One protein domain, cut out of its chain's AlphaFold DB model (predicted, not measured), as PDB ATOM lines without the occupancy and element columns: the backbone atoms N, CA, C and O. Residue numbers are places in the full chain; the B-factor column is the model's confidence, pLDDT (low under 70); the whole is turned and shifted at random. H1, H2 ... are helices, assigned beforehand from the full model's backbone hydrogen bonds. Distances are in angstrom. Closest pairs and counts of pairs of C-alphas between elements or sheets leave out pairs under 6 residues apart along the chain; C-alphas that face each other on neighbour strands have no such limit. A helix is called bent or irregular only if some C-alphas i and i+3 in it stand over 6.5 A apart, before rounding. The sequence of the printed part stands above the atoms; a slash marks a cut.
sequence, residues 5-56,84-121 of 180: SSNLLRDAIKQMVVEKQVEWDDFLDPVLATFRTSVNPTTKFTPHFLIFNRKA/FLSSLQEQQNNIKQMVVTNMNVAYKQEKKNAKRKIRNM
ATOM      1  N   SER A   5     159.795 138.269 265.878       72.19
ATOM      2  CA  SER A   5     161.110 138.390 266.507       72.19
ATOM      3  C   SER A   5     161.260 139.703 267.281       72.19
ATOM      4  O   SER A   5     161.810 139.672 268.378       72.19
ATOM      5  N   SER A   6     160.725 140.830 266.791       78.38
ATOM      6  CA  SER A   6     160.772 142.093 267.551       78.38
ATOM      7  C   SER A   6     159.906 142.064 268.801       78.38
ATOM      8  O   SER A   6     160.297 142.628 269.818       78.38
ATOM      9  N   ASN A   7     158.752 141.389 268.757       85.25
ATOM     10  CA  ASN A   7     157.930 141.215 269.954       85.25
ATOM     11  C   ASN A   7     158.678 140.382 270.998       85.25
ATOM     12  O   ASN A   7     158.749 140.806 272.143       85.25
ATOM     13  N   LEU A   8     159.313 139.277 270.590       85.56
ATOM     14  CA  LEU A   8     160.123 138.454 271.491       85.56
ATOM     15  C   LEU A   8     161.273 139.249 272.125       85.56
ATOM     16  O   LEU A   8     161.452 139.185 273.335       85.56
ATOM     17  N   LEU A   9     162.017 140.027 271.331       90.94
ATOM     18  CA  LEU A   9     163.093 140.876 271.848       90.94
ATOM     19  C   LEU A   9     162.560 141.914 272.838       90.94
ATOM     20  O   LEU A   9     163.104 142.073 273.925       90.94
ATOM     21  N   ARG A  10     161.480 142.614 272.476       91.62
ATOM     22  CA  ARG A  10     160.861 143.614 273.347       91.62
ATOM     23  C   ARG A  10     160.399 142.995 274.660       91.62
ATOM     24  O   ARG A  10     160.586 143.602 275.707       91.62
ATOM     25  N   ASP A  11     159.778 141.826 274.605       92.88
ATOM     26  CA  ASP A  11     159.242 141.160 275.787       92.88
ATOM     27  C   ASP A  11     160.386 140.618 276.667       92.88
ATOM     28  O   ASP A  11     160.321 140.766 277.884       92.88
ATOM     29  N   ALA A  12     161.483 140.130 276.074       91.62
ATOM     30  CA  ALA A  12     162.705 139.763 276.797       91.62
ATOM     31  C   ALA A  12     163.366 140.971 277.485       91.62
ATOM     32  O   ALA A  12     163.723 140.885 278.656       91.62
ATOM     33  N   ILE A  13     163.471 142.115 276.798       93.75
ATOM     34  CA  ILE A  13     163.990 143.359 277.392       93.75
ATOM     35  C   ILE A  13     163.087 143.811 278.541       93.75
ATOM     36  O   ILE A  13     163.581 144.139 279.612       93.75
ATOM     37  N   LYS A  14     161.761 143.801 278.350       94.31
ATOM     38  CA  LYS A  14     160.812 144.145 279.419       94.31
ATOM     39  C   LYS A  14     160.994 143.246 280.636       94.31
ATOM     40  O   LYS A  14     161.044 143.760 281.746       94.31
ATOM     41  N   GLN A  15     161.108 141.937 280.425       93.69
ATOM     42  CA  GLN A  15     161.312 140.979 281.506       93.69
ATOM     43  C   GLN A  15     162.630 141.242 282.242       93.69
ATOM     44  O   GLN A  15     162.638 141.331 283.464       93.69
ATOM     45  N   MET A  16     163.721 141.454 281.503       94.56
ATOM     46  CA  MET A  16     165.029 141.772 282.072       94.56
ATOM     47  C   MET A  16     164.996 143.071 282.890       94.56
ATOM     48  O   MET A  16     165.528 143.097 283.991       94.56
ATOM     49  N   VAL A  17     164.324 144.127 282.418       94.12
ATOM     50  CA  VAL A  17     164.176 145.375 283.193       94.12
ATOM     51  C   VAL A  17     163.366 145.150 284.474       94.12
ATOM     52  O   VAL A  17     163.663 145.766 285.491       94.12
ATOM     53  N   VAL A  18     162.356 144.276 284.448       94.69
ATOM     54  CA  VAL A  18     161.559 143.941 285.642       94.69
ATOM     55  C   VAL A  18     162.375 143.131 286.655       94.69
ATOM     56  O   VAL A  18     162.279 143.387 287.851       94.69
ATOM     57  N   GLU A  19     163.183 142.171 286.202       93.62
ATOM     58  CA  GLU A  19     163.965 141.290 287.080       93.62
ATOM     59  C   GLU A  19     165.266 141.927 287.581       93.62
ATOM     60  O   GLU A  19     165.666 141.717 288.725       93.62
ATOM     61  N   LYS A  20     165.935 142.695 286.720       91.88
ATOM     62  CA  LYS A  20     167.297 143.209 286.899       91.88
ATOM     63  C   LYS A  20     167.348 144.732 286.781       91.88
ATOM     64  O   LYS A  20     168.264 145.283 286.192       91.88
ATOM     65  N   GLN A  21     166.358 145.430 287.340       91.62
ATOM     66  CA  GLN A  21     166.168 146.872 287.131       91.62
ATOM     67  C   GLN A  21     167.403 147.738 287.438       91.62
ATOM     68  O   GLN A  21     167.606 148.746 286.771       91.62
ATOM     69  N   VAL A  22     168.198 147.384 288.451       94.94
ATOM     70  CA  VAL A  22     169.369 148.176 288.883       94.94
ATOM     71  C   VAL A  22     170.580 147.964 287.971       94.94
ATOM     72  O   VAL A  22     171.347 148.895 287.772       94.94
ATOM     73  N   GLU A  23     170.713 146.767 287.404       94.69
ATOM     74  CA  GLU A  23     171.854 146.296 286.599       94.69
ATOM     75  C   GLU A  23     171.429 146.019 285.145       94.69
ATOM     76  O   GLU A  23     171.996 145.190 284.446       94.69
ATOM     77  N   TRP A  24     170.349 146.655 284.681       94.88
ATOM     78  CA  TRP A  24     169.721 146.339 283.394       94.88
ATOM     79  C   TRP A  24     170.665 146.550 282.202       94.88
ATOM     80  O   TRP A  24     170.503 145.908 281.163       94.88
ATOM     81  N   ASP A  25     171.621 147.463 282.344       94.44
ATOM     82  CA  ASP A  25     172.652 147.784 281.369       94.44
ATOM     83  C   ASP A  25     173.675 146.651 281.229       94.44
ATOM     84  O   ASP A  25     173.995 146.276 280.099       94.44
ATOM     85  N   ASP A  26     174.076 146.021 282.334       94.25
ATOM     86  CA  ASP A  26     174.976 144.858 282.328       94.25
ATOM     87  C   ASP A  26     174.356 143.639 281.617       94.25
ATOM     88  O   ASP A  26     175.049 142.837 280.985       94.25
ATOM     89  N   PHE A  27     173.027 143.495 281.678       91.75
ATOM     90  CA  PHE A  27     172.303 142.366 281.077       91.75
ATOM     91  C   PHE A  27     171.790 142.636 279.658       91.75
ATOM     92  O   PHE A  27     171.352 141.703 278.971       91.75
ATOM     93  N   LEU A  28     171.887 143.875 279.171       93.44
ATOM     94  CA  LEU A  28     171.416 144.235 277.837       93.44
ATOM     95  C   LEU A  28     172.208 143.510 276.741       93.44
ATOM     96  O   LEU A  28     171.617 142.946 275.813       93.44
ATOM     97  N   ASP A  29     173.535 143.496 276.847       91.75
ATOM     98  CA  ASP A  29     174.404 142.861 275.856       91.75
ATOM     99  C   ASP A  29     174.173 141.346 275.735       91.75
ATOM    100  O   ASP A  29     173.997 140.873 274.605       91.75
ATOM    101  N   PRO A  30     174.064 140.573 276.832       91.69
ATOM    102  CA  PRO A  30     173.650 139.168 276.787       91.69
ATOM    103  C   PRO A  30     172.309 138.922 276.072       91.69
ATOM    104  O   PRO A  30     172.186 138.001 275.251       91.69
ATOM    105  N   VAL A  31     171.299 139.761 276.329       92.06
ATOM    106  CA  VAL A  31     169.982 139.658 275.674       92.06
ATOM    107  C   VAL A  31     170.106 139.926 274.172       92.06
ATOM    108  O   VAL A  31     169.597 139.160 273.344       92.06
ATOM    109  N   LEU A  32     170.834 140.978 273.793       92.00
ATOM    110  CA  LEU A  32     171.073 141.315 272.392       92.00
ATOM    111  C   LEU A  32     171.926 140.263 271.680       92.00
ATOM    112  O   LEU A  32     171.667 139.971 270.512       92.00
ATOM    113  N   ALA A  33     172.917 139.674 272.349       91.31
ATOM    114  CA  ALA A  33     173.744 138.603 271.804       91.31
ATOM    115  C   ALA A  33     172.885 137.383 271.454       91.31
ATOM    116  O   ALA A  33     172.974 136.863 270.338       91.31
ATOM    117  N   THR A  34     171.976 136.996 272.351       90.12
ATOM    118  CA  THR A  34     171.020 135.907 272.109       90.12
ATOM    119  C   THR A  34     170.135 136.222 270.905       90.12
ATOM    120  O   THR A  34     170.012 135.410 269.988       90.12
ATOM    121  N   PHE A  35     169.576 137.431 270.830       91.81
ATOM    122  CA  PHE A  35     168.766 137.839 269.681       91.81
ATOM    123  C   PHE A  35     169.553 137.807 268.361       91.81
ATOM    124  O   PHE A  35     169.095 137.219 267.380       91.81
ATOM    125  N   ARG A  36     170.757 138.393 268.335       91.62
ATOM    126  CA  ARG A  36     171.622 138.489 267.146       91.62
ATOM    127  C   ARG A  36     172.068 137.122 266.626       91.62
ATOM    128  O   ARG A  36     172.307 136.986 265.427       91.62
ATOM    129  N   THR A  37     172.177 136.130 267.506       92.38
ATOM    130  CA  THR A  37     172.620 134.766 267.176       92.38
ATOM    131  C   THR A  37     171.476 133.766 267.023       92.38
ATOM    132  O   THR A  37     171.680 132.694 266.459       92.38
ATOM    133  N   SER A  38     170.258 134.120 267.430       91.00
ATOM    134  CA  SER A  38     169.067 133.298 267.212       91.00
ATOM    135  C   SER A  38     168.627 133.286 265.742       91.00
ATOM    136  O   SER A  38     168.710 134.292 265.031       91.00
ATOM    137  N   VAL A  39     168.140 132.137 265.268       91.31
ATOM    138  CA  VAL A  39     167.619 132.001 263.900       91.31
ATOM    139  C   VAL A  39     166.264 132.692 263.797       91.31
ATOM    140  O   VAL A  39     165.304 132.318 264.471       91.31
ATOM    141  N   ASN A  40     166.152 133.668 262.897       90.12
ATOM    142  CA  ASN A  40     164.883 134.333 262.653       90.12
ATOM    143  C   ASN A  40     163.921 133.384 261.905       90.12
ATOM    144  O   ASN A  40     164.263 132.876 260.832       90.12
ATOM    145  N   PRO A  41     162.689 133.161 262.399       89.19
ATOM    146  CA  PRO A  41     161.762 132.204 261.796       89.19
ATOM    147  C   PRO A  41     161.289 132.612 260.394       89.19
ATOM    148  O   PRO A  41     160.875 131.738 259.626       89.19
ATOM    149  N   THR A  42     161.343 133.906 260.067       90.69
ATOM    150  CA  THR A  42     160.981 134.453 258.756       90.69
ATOM    151  C   THR A  42     162.136 134.317 257.783       90.69
ATOM    152  O   THR A  42     161.958 133.710 256.737       90.69
ATOM    153  N   THR A  43     163.316 134.850 258.104       92.06
ATOM    154  CA  THR A  43     164.434 134.861 257.145       92.06
ATOM    155  C   THR A  43     165.149 133.515 257.060       92.06
ATOM    156  O   THR A  43     165.709 133.219 256.011       92.06
ATOM    157  N   LYS A  44     165.066 132.687 258.114       92.56
ATOM    158  CA  LYS A  44     165.825 131.437 258.334       92.56
ATOM    159  C   LYS A  44     167.314 131.633 258.618       92.56
ATOM    160  O   LYS A  44     168.040 130.655 258.746       92.56
ATOM    161  N   PHE A  45     167.745 132.878 258.800       92.94
ATOM    162  CA  PHE A  45     169.120 133.233 259.133       92.94
ATOM    163  C   PHE A  45     169.167 134.023 260.439       92.94
ATOM    164  O   PHE A  45     168.161 134.589 260.880       92.94
ATOM    165  N   THR A  46     170.339 134.064 261.065       93.06
ATOM    166  CA  THR A  46     170.563 134.899 262.247       93.06
ATOM    167  C   THR A  46     170.754 136.359 261.825       93.06
ATOM    168  O   THR A  46     171.329 136.610 260.758       93.06
ATOM    169  N   PRO A  47     170.312 137.348 262.624       92.62
ATOM    170  CA  PRO A  47     170.600 138.751 262.335       92.62
ATOM    171  C   PRO A  47     172.101 139.027 262.165       92.62
ATOM    172  O   PRO A  47     172.488 139.759 261.260       92.62
ATOM    173  N   HIS A  48     172.954 138.386 262.974       93.50
ATOM    174  CA  HIS A  48     174.408 138.498 262.858       93.50
ATOM    175  C   HIS A  48     174.911 138.058 261.476       93.50
ATOM    176  O   HIS A  48     175.675 138.784 260.844       93.50
ATOM    177  N   PHE A  49     174.451 136.909 260.977       94.00
ATOM    178  CA  PHE A  49     174.863 136.410 259.666       94.00
ATOM    179  C   PHE A  49     174.433 137.344 258.534       94.00
ATOM    180  O   PHE A  49     175.203 137.587 257.612       94.00
ATOM    181  N   LEU A  50     173.232 137.916 258.614       93.00
ATOM    182  CA  LEU A  50     172.733 138.820 257.576       93.00
ATOM    183  C   LEU A  50     173.488 140.154 257.518       93.00
ATOM    184  O   LEU A  50     173.598 140.729 256.439       93.00
ATOM    185  N   ILE A  51     174.001 140.641 258.651       91.81
ATOM    186  CA  ILE A  51     174.739 141.911 258.723       91.81
ATOM    187  C   ILE A  51     176.215 141.709 258.369       91.81
ATOM    188  O   ILE A  51     176.789 142.513 257.643       91.81
ATOM    189  N   PHE A  52     176.831 140.640 258.876       91.62
ATOM    190  CA  PHE A  52     178.282 140.449 258.801       91.62
ATOM    191  C   PHE A  52     178.724 139.370 257.805       91.62
ATOM    192  O   PHE A  52     179.922 139.152 257.659       91.62
ATOM    193  N   ASN A  53     177.789 138.670 257.154       89.44
ATOM    194  CA  ASN A  53     178.048 137.551 256.236       89.44
ATOM    195  C   ASN A  53     178.965 136.455 256.822       89.44
ATOM    196  O   ASN A  53     179.668 135.752 256.103       89.44
ATOM    197  N   ARG A  54     178.971 136.316 258.152       88.38
ATOM    198  CA  ARG A  54     179.776 135.343 258.897       88.38
ATOM    199  C   ARG A  54     178.953 134.733 260.016       88.38
ATOM    200  O   ARG A  54     178.001 135.347 260.500       88.38
ATOM    201  N   LYS A  55     179.283 133.508 260.415       86.38
ATOM    202  CA  LYS A  55     178.664 132.891 261.593       86.38
ATOM    203  C   LYS A  55     179.224 133.559 262.849       86.38
ATOM    204  O   LYS A  55     180.407 133.878 262.900       86.38
ATOM    205  N   ALA A  56     178.370 133.766 263.848       85.38
ATOM    206  CA  ALA A  56     178.825 134.257 265.140       85.38
ATOM    207  C   ALA A  56     179.665 133.166 265.813       85.38
ATOM    208  O   ALA A  56     179.166 132.063 266.040       85.38
ATOM    209  N   PHE A  84     187.441 132.265 243.736       90.62
ATOM    210  CA  PHE A  84     187.007 132.271 245.133       90.62
ATOM    211  C   PHE A  84     186.124 133.481 245.475       90.62
ATOM    212  O   PHE A  84     185.031 133.318 246.028       90.62
ATOM    213  N   LEU A  85     186.548 134.694 245.105       92.06
ATOM    214  CA  LEU A  85     185.769 135.916 245.336       92.06
ATOM    215  C   LEU A  85     184.417 135.878 244.614       92.06
ATOM    216  O   LEU A  85     183.395 136.263 245.188       92.06
ATOM    217  N   SER A  86     184.392 135.360 243.384       93.88
ATOM    218  CA  SER A  86     183.160 135.189 242.608       93.88
ATOM    219  C   SER A  86     182.195 134.209 243.280       93.88
ATOM    220  O   SER A  86     181.008 134.510 243.410       93.88
ATOM    221  N   SER A  87     182.706 133.085 243.792       93.00
ATOM    222  CA  SER A  87     181.920 132.097 244.544       93.00
ATOM    223  C   SER A  87     181.318 132.688 245.828       93.00
ATOM    224  O   SER A  87     180.122 132.534 246.093       93.00
ATOM    225  N   LEU A  88     182.096 133.459 246.601       91.19
ATOM    226  CA  LEU A  88     181.585 134.163 247.785       91.19
ATOM    227  C   LEU A  88     180.474 135.162 247.433       91.19
ATOM    228  O   LEU A  88     179.469 135.264 248.148       91.19
ATOM    229  N   GLN A  89     180.638 135.894 246.330       93.38
ATOM    230  CA  GLN A  89     179.640 136.846 245.857       93.38
ATOM    231  C   GLN A  89     178.351 136.144 245.412       93.38
ATOM    232  O   GLN A  89     177.251 136.615 245.732       93.38
ATOM    233  N   GLU A  90     178.465 135.014 244.713       95.31
ATOM    234  CA  GLU A  90     177.331 134.182 244.313       95.31
ATOM    235  C   GLU A  90     176.582 133.640 245.536       95.31
ATOM    236  O   GLU A  90     175.360 133.790 245.628       95.31
ATOM    237  N   GLN A  91     177.304 133.108 246.528       93.06
ATOM    238  CA  GLN A  91     176.720 132.646 247.787       93.06
ATOM    239  C   GLN A  91     175.923 133.767 248.469       93.06
ATOM    240  O   GLN A  91     174.780 133.563 248.892       93.06
ATOM    241  N   GLN A  92     176.490 134.974 248.553       92.88
ATOM    242  CA  GLN A  92     175.810 136.121 249.152       92.88
ATOM    243  C   GLN A  92     174.525 136.482 248.388       92.88
ATOM    244  O   GLN A  92     173.497 136.789 248.998       92.88
ATOM    245  N   ASN A  93     174.560 136.431 247.056       95.38
ATOM    246  CA  ASN A  93     173.395 136.704 246.217       95.38
ATOM    247  C   ASN A  93     172.309 135.635 246.389       95.38
ATOM    248  O   ASN A  93     171.129 135.977 246.510       95.38
ATOM    249  N   ASN A  94     172.696 134.364 246.503       96.31
ATOM    250  CA  ASN A  94     171.781 133.268 246.801       96.31
ATOM    251  C   ASN A  94     171.059 133.486 248.143       96.31
ATOM    252  O   ASN A  94     169.828 133.426 248.209       96.31
ATOM    253  N   ILE A  95     171.806 133.841 249.195       95.31
ATOM    254  CA  ILE A  95     171.249 134.146 250.521       95.31
ATOM    255  C   ILE A  95     170.265 135.317 250.442       95.31
ATOM    256  O   ILE A  95     169.145 135.209 250.945       95.31
ATOM    257  N   LYS A  96     170.639 136.421 249.777       95.00
ATOM    258  CA  LYS A  96     169.753 137.583 249.583       95.00
ATOM    259  C   LYS A  96     168.440 137.171 248.911       95.00
ATOM    260  O   LYS A  96     167.362 137.511 249.404       95.00
ATOM    261  N   GLN A  97     168.516 136.385 247.836       97.44
ATOM    262  CA  GLN A  97     167.339 135.898 247.116       97.44
ATOM    263  C   GLN A  97     166.454 135.003 247.998       97.44
ATOM    264  O   GLN A  97     165.223 135.113 247.973       97.44
ATOM    265  N   MET A  98     167.066 134.144 248.814       96.19
ATOM    266  CA  MET A  98     166.357 133.269 249.745       96.19
ATOM    267  C   MET A  98     165.619 134.069 250.823       96.19
ATOM    268  O   MET A  98     164.439 133.821 251.070       96.19
ATOM    269  N   VAL A  99     166.269 135.077 251.415       95.81
ATOM    270  CA  VAL A  99     165.656 135.967 252.413       95.81
ATOM    271  C   VAL A  99     164.431 136.668 251.833       95.81
ATOM    272  O   VAL A  99     163.356 136.614 252.432       95.81
ATOM    273  N   VAL A 100     164.555 137.264 250.643       95.44
ATOM    274  CA  VAL A 100     163.442 137.946 249.964       95.44
ATOM    275  C   VAL A 100     162.297 136.975 249.678       95.44
ATOM    276  O   VAL A 100     161.129 137.280 249.936       95.44
ATOM    277  N   THR A 101     162.614 135.778 249.184       96.75
ATOM    278  CA  THR A 101     161.616 134.737 248.906       96.75
ATOM    279  C   THR A 101     160.876 134.333 250.183       96.75
ATOM    280  O   THR A 101     159.642 134.340 250.210       96.75
ATOM    281  N   ASN A 102     161.604 134.071 251.269       94.44
ATOM    282  CA  ASN A 102     161.034 133.684 252.555       94.44
ATOM    283  C   ASN A 102     160.159 134.793 253.157       94.44
ATOM    284  O   ASN A 102     159.039 134.529 253.605       94.44
ATOM    285  N   MET A 103     160.618 136.047 253.108       93.00
ATOM    286  CA  MET A 103     159.841 137.207 253.551       93.00
ATOM    287  C   MET A 103     158.537 137.353 252.761       93.00
ATOM    288  O   MET A 103     157.480 137.585 253.350       93.00
ATOM    289  N   ASN A 104     158.576 137.150 251.442       94.00
ATOM    290  CA  ASN A 104     157.386 137.193 250.593       94.00
ATOM    291  C   ASN A 104     156.393 136.069 250.916       94.00
ATOM    292  O   ASN A 104     155.178 136.303 250.945       94.00
ATOM    293  N   VAL A 105     156.881 134.853 251.177       93.12
ATOM    294  CA  VAL A 105     156.042 133.726 251.610       93.12
ATOM    295  C   VAL A 105     155.379 134.040 252.952       93.12
ATOM    296  O   VAL A 105     154.155 133.919 253.068       93.12
ATOM    297  N   ALA A 106     156.150 134.520 253.932       90.25
ATOM    298  CA  ALA A 106     155.642 134.902 255.245       90.25
ATOM    299  C   ALA A 106     154.599 136.026 255.150       90.25
ATOM    300  O   ALA A 106     153.529 135.929 255.751       90.25
ATOM    301  N   TYR A 107     154.846 137.043 254.323       89.56
ATOM    302  CA  TYR A 107     153.900 138.132 254.077       89.56
ATOM    303  C   TYR A 107     152.582 137.636 253.461       89.56
ATOM    304  O   TYR A 107     151.488 137.976 253.925       89.56
ATOM    305  N   LYS A 108     152.654 136.774 252.438       90.88
ATOM    306  CA  LYS A 108     151.461 136.165 251.827       90.88
ATOM    307  C   LYS A 108     150.686 135.321 252.842       90.88
ATOM    308  O   LYS A 108     149.452 135.342 252.839       90.88
ATOM    309  N   GLN A 109     151.384 134.590 253.707       89.31
ATOM    310  CA  GLN A 109     150.775 133.793 254.767       89.31
ATOM    311  C   GLN A 109     150.109 134.671 255.836       89.31
ATOM    312  O   GLN A 109     148.971 134.398 256.217       89.31
ATOM    313  N   GLU A 110     150.754 135.757 256.264       86.00
ATOM    314  CA  GLU A 110     150.205 136.744 257.203       86.00
ATOM    315  C   GLU A 110     148.898 137.343 256.664       86.00
ATOM    316  O   GLU A 110     147.874 137.319 257.350       86.00
ATOM    317  N   LYS A 111     148.874 137.754 255.387       87.06
ATOM    318  CA  LYS A 111     147.661 138.260 254.720       87.06
ATOM    319  C   LYS A 111     146.533 137.224 254.687       87.06
ATOM    320  O   LYS A 111     145.370 137.571 254.883       87.06
ATOM    321  N   LYS A 112     146.848 135.944 254.445       87.25
ATOM    322  CA  LYS A 112     145.857 134.850 254.488       87.25
ATOM    323  C   LYS A 112     145.318 134.634 255.907       87.25
ATOM    324  O   LYS A 112     144.111 134.477 256.078       87.25
ATOM    325  N   ASN A 113     146.185 134.659 256.916       83.19
ATOM    326  CA  ASN A 113     145.800 134.468 258.314       83.19
ATOM    327  C   ASN A 113     144.954 135.631 258.849       83.19
ATOM    328  O   ASN A 113     143.960 135.386 259.526       83.19
ATOM    329  N   ALA A 114     145.278 136.876 258.486       80.62
ATOM    330  CA  ALA A 114     144.481 138.048 258.848       80.62
ATOM    331  C   ALA A 114     143.042 137.946 258.314       80.62
ATOM    332  O   ALA A 114     142.088 138.148 259.061       80.62
ATOM    333  N   LYS A 115     142.872 137.524 257.051       78.56
ATOM    334  CA  LYS A 115     141.543 137.285 256.458       78.56
ATOM    335  C   LYS A 115     140.740 136.221 257.214       78.56
ATOM    336  O   LYS A 115     139.541 136.393 257.416       78.56
ATOM    337  N   ARG A 116     141.385 135.132 257.651       75.19
ATOM    338  CA  ARG A 116     140.733 134.089 258.467       75.19
ATOM    339  C   ARG A 116     140.346 134.606 259.851       75.19
ATOM    340  O   ARG A 116     139.249 134.315 260.309       75.19
ATOM    341  N   LYS A 117     141.214 135.396 260.490       73.44
ATOM    342  CA  LYS A 117     140.953 135.988 261.808       73.44
ATOM    343  C   LYS A 117     139.727 136.910 261.784       73.44
ATOM    344  O   LYS A 117     138.924 136.842 262.700       73.44
ATOM    345  N   ILE A 118     139.549 137.698 260.721       67.31
ATOM    346  CA  ILE A 118     138.371 138.566 260.549       67.31
ATOM    347  C   ILE A 118     137.091 137.740 260.357       67.31
ATOM    348  O   ILE A 118     136.069 138.054 260.951       67.31
ATOM    349  N   ARG A 119     137.145 136.655 259.571       67.12
ATOM    350  CA  ARG A 119     135.981 135.779 259.339       67.12
ATOM    351  C   ARG A 119     135.552 134.994 260.585       67.12
ATOM    352  O   ARG A 119     134.377 134.688 260.724       67.12
ATOM    353  N   ASN A 120     136.499 134.657 261.457       64.50
ATOM    354  CA  ASN A 120     136.257 133.857 262.660       64.50
ATOM    355  C   ASN A 120     136.014 134.705 263.919       64.50
ATOM    356  O   ASN A 120     135.910 134.141 265.004       64.50
ATOM    357  N   MET A 121     135.954 136.035 263.802       59.28
ATOM    358  CA  MET A 121     135.585 136.899 264.920       59.28
ATOM    359  C   MET A 121     134.052 136.918 265.018       59.28
ATOM    360  O   MET A 121     133.414 137.444 264.103       59.28
TER     361      MET A 121
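This is residues 5 to 56 and 84 to 121 of the 180 residues of the protein "ATP-binding cassette sub-family B member 9-like" of Sinocyclocheilus anshuiensis (UniProt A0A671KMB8). One long helix, H4, makes one side of a flat, loose model, and a helical hairpin of H1 and H2 reaches away from it within the same slab, with the short H3 and the link of residues 38 to 46 between hairpin and long helix. Residues 108 to 121, of which 108 to 119 belong to H4, stick out past the rest at one end. The printed part has 90 residues with four named helices, H1, H2, H3 and H4 in chain order, and no named strand; the class is all helix. The radius of gyration of the C-alphas is 17.7 A, and the spans are 50 by 48 by 11 A.

H4, residues 84 to 119, runs 53.1 A from C-alpha 84 at (187.007, 132.271, 245.133) to C-alpha 119 at (135.981, 135.779, 259.339). H3 is residues 47 to 52, 8.6 A. H2 is residues 24 to 37, 20.1 A; it is irregular, but only just, with C-alphas 26 and 29 6.8 A apart. H1, residues 5 to 19, 21.0 A, begins at C-alpha 5 (161.110, 138.390, 266.507).

H4 touches no helix and is apart from H1, H2 and H3. H3 touches H2 about perpendicular, at 79 degrees; the closest C-alphas are those of Arg 36 and Pro 47, 4.9 A, and H2 touches with residues 35 to 37 alone. H1 and H2 form a hairpin and touch at a shallow tilt of 25 degrees, opposite ways; their closest C-alphas are those of Val 17 and Trp 24, 5.6 A. H1 and H3 are apart. Every O i to N i+4 pair is within hydrogen-bond range in H1, H3 and H4; in H2 it is 8 of 10.

The two C-alphas farthest apart, those of Phe 84 and Met 121, are 55.3 A apart. Residues 57 to 83 are not printed, and C-alphas 56 and 84 are 21.7 A apart across the cut, on the link from H3 to H4. The link from H1 to H2 is tight and that from H2 to H3 is short. The mean pLDDT of the printed part is 89.8; residues 118 to 121 are under 70.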